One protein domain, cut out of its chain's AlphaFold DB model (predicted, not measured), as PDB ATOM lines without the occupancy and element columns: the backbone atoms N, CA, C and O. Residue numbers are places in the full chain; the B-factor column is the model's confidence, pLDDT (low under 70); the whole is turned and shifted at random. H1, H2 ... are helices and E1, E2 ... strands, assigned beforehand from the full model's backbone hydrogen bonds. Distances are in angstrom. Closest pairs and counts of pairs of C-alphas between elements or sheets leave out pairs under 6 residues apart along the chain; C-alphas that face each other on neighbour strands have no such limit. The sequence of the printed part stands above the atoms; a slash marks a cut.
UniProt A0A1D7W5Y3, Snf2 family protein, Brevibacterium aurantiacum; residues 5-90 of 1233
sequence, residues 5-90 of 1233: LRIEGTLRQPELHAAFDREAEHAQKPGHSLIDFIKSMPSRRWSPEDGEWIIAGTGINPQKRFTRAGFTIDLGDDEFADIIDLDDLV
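This is residues 5 to 90 of the 1233 residues of the protein "Snf2 family protein" of Brevibacterium aurantiacum (UniProt A0A1D7W5Y3). A strongly twisted sheet of five strands makes a wall, with three short helices gathered on one side: H1 over E4, while H2 and H3 touch each other and only graze the sheet. A long loop, residues 20 to 33, lies at one end of the longest axis. The printed part has 86 residues, with E1 E2 H1 E3 E4 H2 E5 H3 in chain order; the mixed sheet runs E3 E4 E2 E1 E5. The class is mixed, helices and strands; the whole is compact, radius of gyration of the C-alphas 12.5 A, spanning 37 by 28 by 21 A.

E1, residues 5 to 10, begins at C-alpha 5 (220.221, 231.118, 384.589). E2, 13 to 19, is 19.6 A long. H1 is 34 to 39, E3 43 to 47, E4 52 to 57, H2 62 to 69, 10.5 A long, and E5 72 to 74. H3, 86 to 89, ends at C-alpha 89 (225.243, 218.072, 382.979).

Hairpin E1 and E2 is antiparallel at 157 degrees, with N 8 and O 15 2.9 A apart. E4 is antiparallel to E2, with N 18 and O 53 at 2.8 A. Hairpin E3 and E4 has N 45 and O 54 at 2.9 A. E5 is parallel to E1 at 24 degrees, with N 74 and O 5 at 2.8 A. E2, H1, E3 and E4, H2, E5 are split strand-helix-strand units, other strands between their same-way strands, with right-handed crossovers. H1 is on the sheet at a height of 9.9 A, its local plane fitted to only just enough C-alphas, 6. The closest C-alphas of H2 and H3, Gln 63 and Leu 86, are 4.9 A apart. H1 and H3 are apart. In H1 and H2 every O i to N i+4 pair is within hydrogen-bond range; H3 is too short for one.

The farthest C-alphas, Gly 31 and Asp 78, are 38.4 A apart. The printed part has no cut. Links E2 to H1 and E5 to H3 are long. Residues 42 and 76 to 79 have pLDDT under 70.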
ATOM      1  N   LEU A   5     220.512 232.530 384.766       90.81
ATOM      2  CA  LEU A   5     220.221 231.118 384.589       90.81
ATOM      3  C   LEU A   5     220.564 230.395 385.891       90.81
ATOM      4  O   LEU A   5     221.727 230.406 386.278       90.81
ATOM      5  N   ARG A   6     219.570 229.807 386.556       89.81
ATOM      6  CA  ARG A   6     219.740 229.021 387.785       89.81
ATOM      7  C   ARG A   6     219.527 227.541 387.492       89.81
ATOM      8  O   ARG A   6     218.691 227.208 386.652       89.81
ATOM      9  N   ILE A   7     220.262 226.669 388.171       87.62
ATOM     10  CA  ILE A   7     220.015 225.224 388.141       87.62
ATOM     11  C   ILE A   7     219.094 224.835 389.293       87.62
ATOM     12  O   ILE A   7     219.310 225.242 390.432       87.62
ATOM     13  N   GLU A   8     218.084 224.028 388.991       84.69
ATOM     14  CA  GLU A   8     217.217 223.379 389.972       84.69
ATOM     15  C   GLU A   8     217.049 221.887 389.654       84.69
ATOM     16  O   GLU A   8     217.465 221.396 388.600       84.69
ATOM     17  N   GLY A   9     216.426 221.147 390.572       79.56
ATOM     18  CA  GLY A   9     216.187 219.712 390.432       79.56
ATOM     19  C   GLY A   9     217.275 218.876 391.100       79.56
ATOM     20  O   GLY A   9     217.774 219.237 392.155       79.56
ATOM     21  N   THR A  10     217.612 217.733 390.500       79.69
ATOM     22  CA  THR A  10     218.620 216.793 391.036       79.69
ATOM     23  C   THR A  10     219.726 216.577 390.012       79.69
ATOM     24  O   THR A  10     219.497 216.766 388.818       79.69
ATOM     25  N   LEU A  11     220.889 216.062 390.421       75.25
ATOM     26  CA  LEU A  11     221.993 215.765 389.494       75.25
ATOM     27  C   LEU A  11     221.568 214.854 388.319       75.25
ATOM     28  O   LEU A  11     222.032 215.009 387.186       75.25
ATOM     29  N   ARG A  12     220.606 213.950 388.566       73.94
ATOM     30  CA  ARG A  12     220.018 213.035 387.568       73.94
ATOM     31  C   ARG A  12     218.881 213.651 386.741       73.94
ATOM     32  O   ARG A  12     218.527 213.098 385.699       73.94
ATOM     33  N   GLN A  13     218.283 214.750 387.193       77.06
ATOM     34  CA  GLN A  13     217.229 215.493 386.492       77.06
ATOM     35  C   GLN A  13     217.406 217.006 386.699       77.06
ATOM     36  O   GLN A  13     216.605 217.606 387.420       77.06
ATOM     37  N   PRO A  14     218.458 217.607 386.118       85.06
ATOM     38  CA  PRO A  14     218.684 219.040 386.233       85.06
ATOM     39  C   PRO A  14     217.725 219.809 385.313       85.06
ATOM     40  O   PRO A  14     217.516 219.422 384.159       85.06
ATOM     41  N   GLU A  15     217.172 220.912 385.809       87.44
ATOM     42  CA  GLU A  15     216.384 221.881 385.044       87.44
ATOM     43  C   GLU A  15     217.065 223.252 385.103       87.44
ATOM     44  O   GLU A  15     217.575 223.665 386.144       87.44
ATOM     45  N   LEU A  16     217.091 223.970 383.975       89.81
ATOM     46  CA  LEU A  16     217.644 225.322 383.919       89.81
ATOM     47  C   LEU A  16     216.524 226.354 383.906       89.81
ATOM     48  O   LEU A  16     215.695 226.373 382.997       89.81
ATOM     49  N   HIS A  17     216.547 227.240 384.888       91.81
ATOM     50  CA  HIS A  17     215.586 228.308 385.092       91.81
ATOM     51  C   HIS A  17     216.168 229.624 384.582       91.81
ATOM     52  O   HIS A  17     217.121 230.166 385.140       91.81
ATOM     53  N   ALA A  18     215.632 230.117 383.469       91.62
ATOM     54  CA  ALA A  18     216.097 231.311 382.780       91.62
ATOM     55  C   ALA A  18     215.168 232.506 383.044       91.62
ATOM     56  O   ALA A  18     214.011 232.510 382.613       91.62
ATOM     57  N   ALA A  19     215.714 233.556 383.660       90.75
ATOM     58  CA  ALA A  19     215.017 234.798 383.992       90.75
ATOM     59  C   ALA A  19     215.657 236.002 383.278       90.75
ATOM     60  O   ALA A  19     216.862 236.246 383.399       90.75
ATOM     61  N   PHE A  20     214.869 236.763 382.513       90.56
ATOM     62  CA  PHE A  20     215.323 237.944 381.766       90.56
ATOM     63  C   PHE A  20     214.144 238.842 381.352       90.56
ATOM     64  O   PHE A  20     213.003 238.389 381.290       90.56
ATOM     65  N   ASP A  21     214.413 240.118 381.045       85.38
ATOM     66  CA  ASP A  21     213.374 241.049 380.581       85.38
ATOM     67  C   ASP A  21     212.870 240.674 379.178       85.38
ATOM     68  O   ASP A  21     213.637 240.232 378.323       85.38
ATOM     69  N   ARG A  22     211.588 240.934 378.896       79.00
ATOM     70  CA  ARG A  22     210.943 240.594 377.613       79.00
ATOM     71  C   ARG A  22     211.628 241.215 376.384       79.00
ATOM     72  O   ARG A  22     211.565 240.636 375.303       79.00
ATOM     73  N   GLU A  23     212.265 242.369 376.558       82.88
ATOM     74  CA  GLU A  23     212.970 243.124 375.512       82.88
ATOM     75  C   GLU A  23     214.481 242.829 375.470       82.88
ATOM     76  O   GLU A  23     215.215 243.460 374.717       82.88
ATOM     77  N   ALA A  24     214.977 241.883 376.277       85.44
ATOM     78  CA  ALA A  24     216.400 241.573 376.323       85.44
ATOM     79  C   ALA A  24     216.891 240.937 375.009       85.44
ATOM     80  O   ALA A  24     216.277 240.007 374.474       85.44
ATOM     81  N   GLU A  25     218.038 241.407 374.518       88.62
ATOM     82  CA  GLU A  25     218.669 240.931 373.284       88.62
ATOM     83  C   GLU A  25     219.859 240.002 373.546       88.62
ATOM     84  O   GLU A  25     220.540 240.077 374.571       88.62
ATOM     85  N   HIS A  26     220.129 239.128 372.579       89.62
ATOM     86  CA  HIS A  26     221.276 238.233 372.593       89.62
ATOM     87  C   HIS A  26     222.591 239.022 372.482       89.62
ATOM     88  O   HIS A  26     222.865 239.652 371.460       89.62
ATOM     89  N   ALA A  27     223.478 238.887 373.475       86.25
ATOM     90  CA  ALA A  27     224.679 239.723 373.612       86.25
ATOM     91  C   ALA A  27     225.618 239.747 372.382       86.25
ATOM     92  O   ALA A  27     226.264 240.756 372.119       86.25
ATOM     93  N   GLN A  28     225.705 238.649 371.619       83.50
ATOM     94  CA  GLN A  28     226.555 238.548 370.413       83.50
ATOM     95  C   GLN A  28     225.806 238.589 369.067       83.50
ATOM     96  O   GLN A  28     226.433 238.426 368.021       83.50
ATOM     97  N   LYS A  29     224.477 238.760 369.060       81.25
ATOM     98  CA  LYS A  29     223.656 238.767 367.836       81.25
ATOM     99  C   LYS A  29     222.641 239.918 367.900       81.25
ATOM    100  O   LYS A  29     221.506 239.685 368.308       81.25
ATOM    101  N   PRO A  30     223.049 241.142 367.517       70.81
ATOM    102  CA  PRO A  30     222.187 242.323 367.573       70.81
ATOM    103  C   PRO A  30     220.901 242.118 366.762       70.81
ATOM    104  O   PRO A  30     220.966 241.611 365.640       70.81
ATOM    105  N   GLY A  31     219.745 242.485 367.323       77.19
ATOM    106  CA  GLY A  31     218.433 242.302 366.686       77.19
ATOM    107  C   GLY A  31     217.792 240.917 366.865       77.19
ATOM    108  O   GLY A  31     216.700 240.685 366.349       77.19
ATOM    109  N   HIS A  32     218.426 239.997 367.602       82.50
ATOM    110  CA  HIS A  32     217.815 238.728 368.014       82.50
ATOM    111  C   HIS A  32     217.431 238.770 369.498       82.50
ATOM    112  O   HIS A  32     218.295 238.929 370.363       82.50
ATOM    113  N   SER A  33     216.145 238.572 369.803       89.44
ATOM    114  CA  SER A  33     215.660 238.565 371.188       89.44
ATOM    115  C   SER A  33     216.116 237.311 371.949       89.44
ATOM    116  O   SER A  33     216.234 236.219 371.379       89.44
ATOM    117  N   LEU A  34     216.326 237.434 373.265       89.38
ATOM    118  CA  LEU A  34     216.568 236.275 374.131       89.38
ATOM    119  C   LEU A  34     215.370 235.319 374.157       89.38
ATOM    120  O   LEU A  34     215.553 234.113 374.313       89.38
ATOM    121  N   ILE A  35     214.153 235.824 373.922       88.75
ATOM    122  CA  ILE A  35     212.951 234.993 373.789       88.75
ATOM    123  C   ILE A  35     213.075 234.047 372.595       88.75
ATOM    124  O   ILE A  35     212.803 232.857 372.740       88.75
ATOM    125  N   ASP A  36     213.497 234.535 371.428       85.31
ATOM    126  CA  ASP A  36     213.654 233.695 370.234       85.31
ATOM    127  C   ASP A  36     214.805 232.699 370.397       85.31
ATOM    128  O   ASP A  36     214.712 231.548 369.963       85.31
ATOM    129  N   PHE A  37     215.863 233.107 371.104       89.31
ATOM    130  CA  PHE A  37     216.955 232.219 371.491       89.31
ATOM    131  C   PHE A  37     216.467 231.061 372.377       89.31
ATOM    132  O   PHE A  37     216.716 229.903 372.033       89.31
ATOM    133  N   ILE A  38     215.714 231.329 373.451       88.81
ATOM    134  CA  ILE A  38     215.120 230.274 374.291       88.81
ATOM    135  C   ILE A  38     214.107 229.443 373.497       88.81
ATOM    136  O   ILE A  38     214.086 228.216 373.595       88.81
ATOM    137  N   LYS A  39     213.303 230.075 372.636       84.12
ATOM    138  CA  LYS A  39     212.336 229.374 371.783       84.12
ATOM    139  C   LYS A  39     212.978 228.442 370.757       84.12
ATOM    140  O   LYS A  39     212.274 227.561 370.273       84.12
ATOM    141  N   SER A  40     214.264 228.597 370.451       82.50
ATOM    142  CA  SER A  40     215.005 227.670 369.587       82.50
ATOM    143  C   SER A  40     215.364 226.342 370.268       82.50
ATOM    144  O   SER A  40     215.821 225.420 369.596       82.50
ATOM    145  N   MET A  41     215.180 226.230 371.587       81.88
ATOM    146  CA  MET A  41     215.566 225.038 372.339       81.88
ATOM    147  C   MET A  41     214.498 223.933 372.254       81.88
ATOM    148  O   MET A  41     213.301 224.230 372.273       81.88
ATOM    149  N   PRO A  42     214.894 222.652 372.163       65.31
ATOM    150  CA  PRO A  42     213.962 221.545 371.950       65.31
ATOM    151  C   PRO A  42     213.004 221.324 373.131       65.31
ATOM    152  O   PRO A  42     211.810 221.137 372.906       65.31
ATOM    153  N   SER A  43     213.483 221.447 374.372       76.62
ATOM    154  CA  SER A  43     212.701 221.159 375.585       76.62
ATOM    155  C   SER A  43     212.654 222.380 376.503       76.62
ATOM    156  O   SER A  43     213.525 222.547 377.354       76.62
ATOM    157  N   ARG A  44     211.647 223.249 376.324       86.12
ATOM    158  CA  ARG A  44     211.399 224.400 377.209       86.12
ATOM    159  C   ARG A  44     209.919 224.604 377.514       86.12
ATOM    160  O   ARG A  44     209.074 224.344 376.658       86.12
ATOM    161  N   ARG A  45     209.622 225.140 378.696       87.62
ATOM    162  CA  ARG A  45     208.284 225.579 379.116       87.62
ATOM    163  C   ARG A  45     208.370 226.919 379.840       87.62
ATOM    164  O   ARG A  45     209.373 227.219 380.471       87.62
ATOM    165  N   TRP A  46     207.322 227.724 379.733       88.69
ATOM    166  CA  TRP A  46     207.185 228.951 380.517       88.69
ATOM    167  C   TRP A  46     206.496 228.617 381.842       88.69
ATOM    168  O   TRP A  46     205.467 227.938 381.807       88.69
ATOM    169  N   SER A  47     207.044 229.067 382.975       87.31
ATOM    170  CA  SER A  47     206.386 229.028 384.289       87.31
ATOM    171  C   SER A  47     205.706 230.379 384.539       87.31
ATOM    172  O   SER A  47     206.398 231.369 384.789       87.31
ATOM    173  N   PRO A  48     204.364 230.475 384.450       79.00
ATOM    174  CA  PRO A  48     203.660 231.727 384.717       79.00
ATOM    175  C   PRO A  48     203.730 232.154 386.186       79.00
ATOM    176  O   PRO A  48     203.604 233.344 386.456       79.00
ATOM    177  N   GLU A  49     203.902 231.197 387.103       81.50
ATOM    178  CA  GLU A  49     203.952 231.432 388.553       81.50
ATOM    179  C   GLU A  49     205.267 232.104 388.966       81.50
ATOM    180  O   GLU A  49     205.242 233.068 389.728       81.50
ATOM    181  N   ASP A  50     206.388 231.671 388.381       79.44
ATOM    182  CA  ASP A  50     207.726 232.184 388.714       79.44
ATOM    183  C   ASP A  50     208.200 233.292 387.761       79.44
ATOM    184  O   ASP A  50     209.125 234.041 388.069       79.44
ATOM    185  N   GLY A  51     207.559 233.432 386.594       85.81
ATOM    186  CA  GLY A  51     207.963 234.392 385.565       85.81
ATOM    187  C   GLY A  51     209.261 234.009 384.845       85.81
ATOM    188  O   GLY A  51     209.999 234.889 384.397       85.81
ATOM    189  N   GLU A  52     209.541 232.709 384.721       90.94
ATOM    190  CA  GLU A  52     210.803 232.167 384.204       90.94
ATOM    191  C   GLU A  52     210.585 231.111 383.106       90.94
ATOM    192  O   GLU A  52     209.533 230.471 383.000       90.94
ATOM    193  N   TRP A  53     211.606 230.905 382.271       91.19
ATOM    194  CA  TRP A  53     211.652 229.799 381.314       91.19
ATOM    195  C   TRP A  53     212.393 228.608 381.910       91.19
ATOM    196  O   TRP A  53     213.567 228.718 382.240       91.19
ATOM    197  N   ILE A  54     211.740 227.454 381.952       90.12
ATOM    198  CA  ILE A  54     212.334 226.189 382.383       90.12
ATOM    199  C   ILE A  54     212.813 225.435 381.147       90.12
ATOM    200  O   ILE A  54     212.038 225.211 380.212       90.12
ATOM    201  N   ILE A  55     214.085 225.052 381.131       88.00
ATOM    202  CA  ILE A  55     214.771 224.447 379.991       88.00
ATOM    203  C   ILE A  55     215.367 223.106 380.426       88.00
ATOM    204  O   ILE A  55     216.215 223.045 381.309       88.00
ATOM    205  N   ALA A  56     214.952 222.043 379.744       79.69
ATOM    206  CA  ALA A  56     215.389 220.665 379.968       79.69
ATOM    207  C   ALA A  56     216.130 220.085 378.744       79.69
ATOM    208  O   ALA A  56     216.224 218.875 378.580       79.69
ATOM    209  N   GLY A  57     216.590 220.935 377.820       82.94
ATOM    210  CA  GLY A  57     217.315 220.512 376.622       82.94
ATOM    211  C   GLY A  57     218.016 221.683 375.946       82.94
ATOM    212  O   GLY A  57     217.368 222.540 375.350       82.94
ATOM    213  N   THR A  58     219.338 221.714 376.035       82.44
ATOM    214  CA  THR A  58     220.216 222.833 375.668       82.44
ATOM    215  C   THR A  58     221.083 222.523 374.440       82.44
ATOM    216  O   THR A  58     221.525 223.444 373.737       82.44
ATOM    217  N   GLY A  59     221.265 221.235 374.125       76.00
ATOM    218  CA  GLY A  59     222.195 220.755 373.104       76.00
ATOM    219  C   GLY A  59     223.629 220.656 373.630       76.00
ATOM    220  O   GLY A  59     223.876 220.744 374.824       76.00
ATOM    221  N   ILE A  60     224.594 220.493 372.725       79.94
ATOM    222  CA  ILE A  60     226.020 220.418 373.077       79.94
ATOM    223  C   ILE A  60     226.587 221.786 373.507       79.94
ATOM    224  O   ILE A  60     226.233 222.820 372.930       79.94
ATOM    225  N   ASN A  61     227.534 221.779 374.449       85.25
ATOM    226  CA  ASN A  61     228.212 222.960 375.009       85.25
ATOM    227  C   ASN A  61     227.263 224.037 375.600       85.25
ATOM    228  O   ASN A  61     227.362 225.217 375.207       85.25
ATOM    229  N   PRO A  62     226.296 223.683 376.474       87.81
ATOM    230  CA  PRO A  62     225.397 224.643 377.110       87.81
ATOM    231  C   PRO A  62     226.115 225.812 377.770       87.81
ATOM    232  O   PRO A  62     225.660 226.944 377.588       87.81
ATOM    233  N   GLN A  63     227.234 225.578 378.461       89.94
ATOM    234  CA  GLN A  63     227.958 226.624 379.181       89.94
ATOM    235  C   GLN A  63     228.276 227.784 378.236       89.94
ATOM    236  O   GLN A  63     227.811 228.917 378.381       89.94
ATOM    237  N   LYS A  64     228.976 227.460 377.150       87.50
ATOM    238  CA  LYS A  64     229.364 228.417 376.113       87.50
ATOM    239  C   LYS A  64     228.159 229.046 375.414       87.50
ATOM    240  O   LYS A  64     228.220 230.216 375.027       87.50
ATOM    241  N   ARG A  65     227.079 228.288 375.213       88.25
ATOM    242  CA  ARG A  65     225.873 228.747 374.511       88.25
ATOM    243  C   ARG A  65     225.129 229.821 375.308       88.25
ATOM    244  O   ARG A  65     224.781 230.852 374.733       88.25
ATOM    245  N   PHE A  66     224.944 229.622 376.611       90.62
ATOM    246  CA  PHE A  66     224.259 230.581 377.481       90.62
ATOM    247  C   PHE A  66     225.132 231.789 377.830       90.62
ATOM    248  O   PHE A  66     224.649 232.923 377.759       90.62
ATOM    249  N   THR A  67     226.434 231.602 378.083       89.56
ATOM    250  CA  THR A  67     227.348 232.733 378.316       89.56
ATOM    251  C   THR A  67     227.427 233.660 377.096       89.56
ATOM    252  O   THR A  67     227.390 234.880 377.244       89.56
ATOM    253  N   ARG A  68     227.456 233.119 375.864       88.06
ATOM    254  CA  ARG A  68     227.441 233.925 374.621       88.06
ATOM    255  C   ARG A  68     226.126 234.661 374.376       88.06
ATOM    256  O   ARG A  68     226.135 235.715 373.738       88.06
ATOM    257  N   ALA A  69     225.017 234.110 374.859       87.75
ATOM    258  CA  ALA A  69     223.724 234.778 374.819       87.75
ATOM    259  C   ALA A  69     223.625 235.922 375.842       87.75
ATOM    260  O   ALA A  69     222.806 236.814 375.659       87.75
ATOM    261  N   GLY A  70     224.512 235.964 376.842       89.00
ATOM    262  CA  GLY A  70     224.570 237.022 377.856       89.00
ATOM    263  C   GLY A  70     223.988 236.621 379.212       89.00
ATOM    264  O   GLY A  70     223.742 237.499 380.039       89.00
ATOM    265  N   PHE A  71     223.769 235.324 379.451       92.12
ATOM    266  CA  PHE A  71     223.306 234.818 380.741       92.12
ATOM    267  C   PHE A  71     224.449 234.738 381.756       92.12
ATOM    268  O   PHE A  71     225.546 234.274 381.443       92.12
ATOM    269  N   THR A  72     224.166 235.155 382.989       89.94
ATOM    270  CA  THR A  72     224.985 234.821 384.163       89.94
ATOM    271  C   THR A  72     224.459 233.515 384.748       89.94
ATOM    272  O   THR A  72     223.261 233.423 385.008       89.94
ATOM    273  N   ILE A  73     225.331 232.519 384.903       89.06
ATOM    274  CA  ILE A  73     224.965 231.157 385.308       89.06
ATOM    275  C   ILE A  73     225.234 230.996 386.804       89.06
ATOM    276  O   ILE A  73     226.304 231.373 387.277       89.06
ATOM    277  N   ASP A  74     224.252 230.458 387.514       86.38
ATOM    278  CA  ASP A  74     224.270 230.168 388.942       86.38
ATOM    279  C   ASP A  74     224.031 228.664 389.140       86.38
ATOM    280  O   ASP A  74     222.968 228.153 388.776       86.38
ATOM    281  N   LEU A  75     225.046 227.949 389.638       77.00
ATOM    282  CA  LEU A  75     225.054 226.483 389.727       77.00
ATOM    283  C   LEU A  75     224.389 225.936 391.012       77.00
ATOM    284  O   LEU A  75     224.182 224.730 391.090       77.00
ATOM    285  N   GLY A  76     223.985 226.787 391.968       69.06
ATOM    286  CA  GLY A  76     223.309 226.367 393.212       69.06
ATOM    287  C   GLY A  76     224.233 225.818 394.324       69.06
ATOM    288  O   GLY A  76     225.450 225.780 394.156       69.06
ATOM    289  N   ASP A  77     223.647 225.429 395.471       66.81
ATOM    290  CA  ASP A  77     224.327 224.928 396.696       66.81
ATOM    291  C   ASP A  77     224.434 223.373 396.756       66.81
ATOM    292  O   ASP A  77     223.807 222.688 395.951       66.81
ATOM    293  N   ASP A  78     225.213 222.845 397.725       63.28
ATOM    294  CA  ASP A  78     225.574 221.453 398.133       63.28
ATOM    295  C   ASP A  78     225.310 220.249 397.186       63.28
ATOM    296  O   ASP A  78     226.204 219.425 397.009       63.28
ATOM    297  N   GLU A  79     224.136 220.096 396.565       68.25
ATOM    298  CA  GLU A  79     223.789 218.942 395.704       68.25
ATOM    299  C   GLU A  79     224.452 218.997 394.308       68.25
ATOM    300  O   GLU A  79     224.635 217.961 393.666       68.25
ATOM    301  N   PHE A  80     224.858 220.189 393.850       76.44
ATOM    302  CA  PHE A  80     225.619 220.410 392.608       76.44
ATOM    303  C   PHE A  80     227.066 220.872 392.868       76.44
ATOM    304  O   PHE A  80     227.728 221.353 391.952       76.44
ATOM    305  N   ALA A  81     227.573 220.733 394.100       70.50
ATOM    306  CA  ALA A  81     228.864 221.294 394.520       70.50
ATOM    307  C   ALA A  81     230.077 220.790 393.711       70.50
ATOM    308  O   ALA A  81     231.074 221.503 393.595       70.50
ATOM    309  N   ASP A  82     229.979 219.590 393.132       73.62
ATOM    310  CA  ASP A  82     231.035 218.969 392.323       73.62
ATOM    311  C   ASP A  82     230.977 219.353 390.829       73.62
ATOM    312  O   ASP A  82     231.832 218.935 390.048       73.62
ATOM    313  N   ILE A  83     229.980 220.143 390.412       81.31
ATOM    314  CA  ILE A  83     229.800 220.584 389.024       81.31
ATOM    315  C   ILE A  83     230.616 221.854 388.774       81.31
ATOM    316  O   ILE A  83     230.434 222.867 389.451       81.31
ATOM    317  N   ILE A  84     231.506 221.820 387.778       80.75
ATOM    318  CA  ILE A  84     232.389 222.945 387.448       80.75
ATOM    319  C   ILE A  84     231.709 223.859 386.423       80.75
ATOM    320  O   ILE A  84     231.809 225.088 386.528       80.75
ATOM    321  N   ASP A  85     230.991 223.289 385.451       87.31
ATOM    322  CA  ASP A  85     230.179 224.043 384.499       87.31
ATOM    323  C   ASP A  85     228.971 223.254 383.939       87.31
ATOM    324  O   ASP A  85     228.754 222.087 384.253       87.31
ATOM    325  N   LEU A  86     228.116 223.904 383.133       84.94
ATOM    326  CA  LEU A  86     226.907 223.267 382.586       84.94
ATOM    327  C   LEU A  86     227.181 222.092 381.639       84.94
ATOM    328  O   LEU A  86     226.257 221.318 381.370       84.94
ATOM    329  N   ASP A  87     228.386 221.986 381.081       86.00
ATOM    330  CA  ASP A  87     228.735 220.916 380.154       86.00
ATOM    331  C   ASP A  87     228.863 219.573 380.910       86.00
ATOM    332  O   ASP A  87     228.555 218.536 380.330       86.00
ATOM    333  N   ASP A  88     229.117 219.580 382.226       82.25
ATOM    334  CA  ASP A  88     229.104 218.385 383.099       82.25
ATOM    335  C   ASP A  88     227.694 217.761 383.265       82.25
ATOM    336  O   ASP A  88     227.512 216.657 383.789       82.25
ATOM    337  N   LEU A  89     226.647 218.466 382.820       83.25
ATOM    338  CA  LEU A  89     225.243 218.072 382.979       83.25
ATOM    339  C   LEU A  89     224.580 217.605 381.668       83.25
ATOM    340  O   LEU A  89     223.360 217.395 381.630       83.25
ATOM    341  N   VAL A  90     225.355 217.436 380.588       83.25
ATOM    342  CA  VAL A  90     224.841 217.051 379.256       83.25
ATOM    343  C   VAL A  90     224.911 215.562 378.950       83.25
ATOM    344  O   VAL A  90     224.422 215.151 377.906       83.25
TER     345      VAL A  90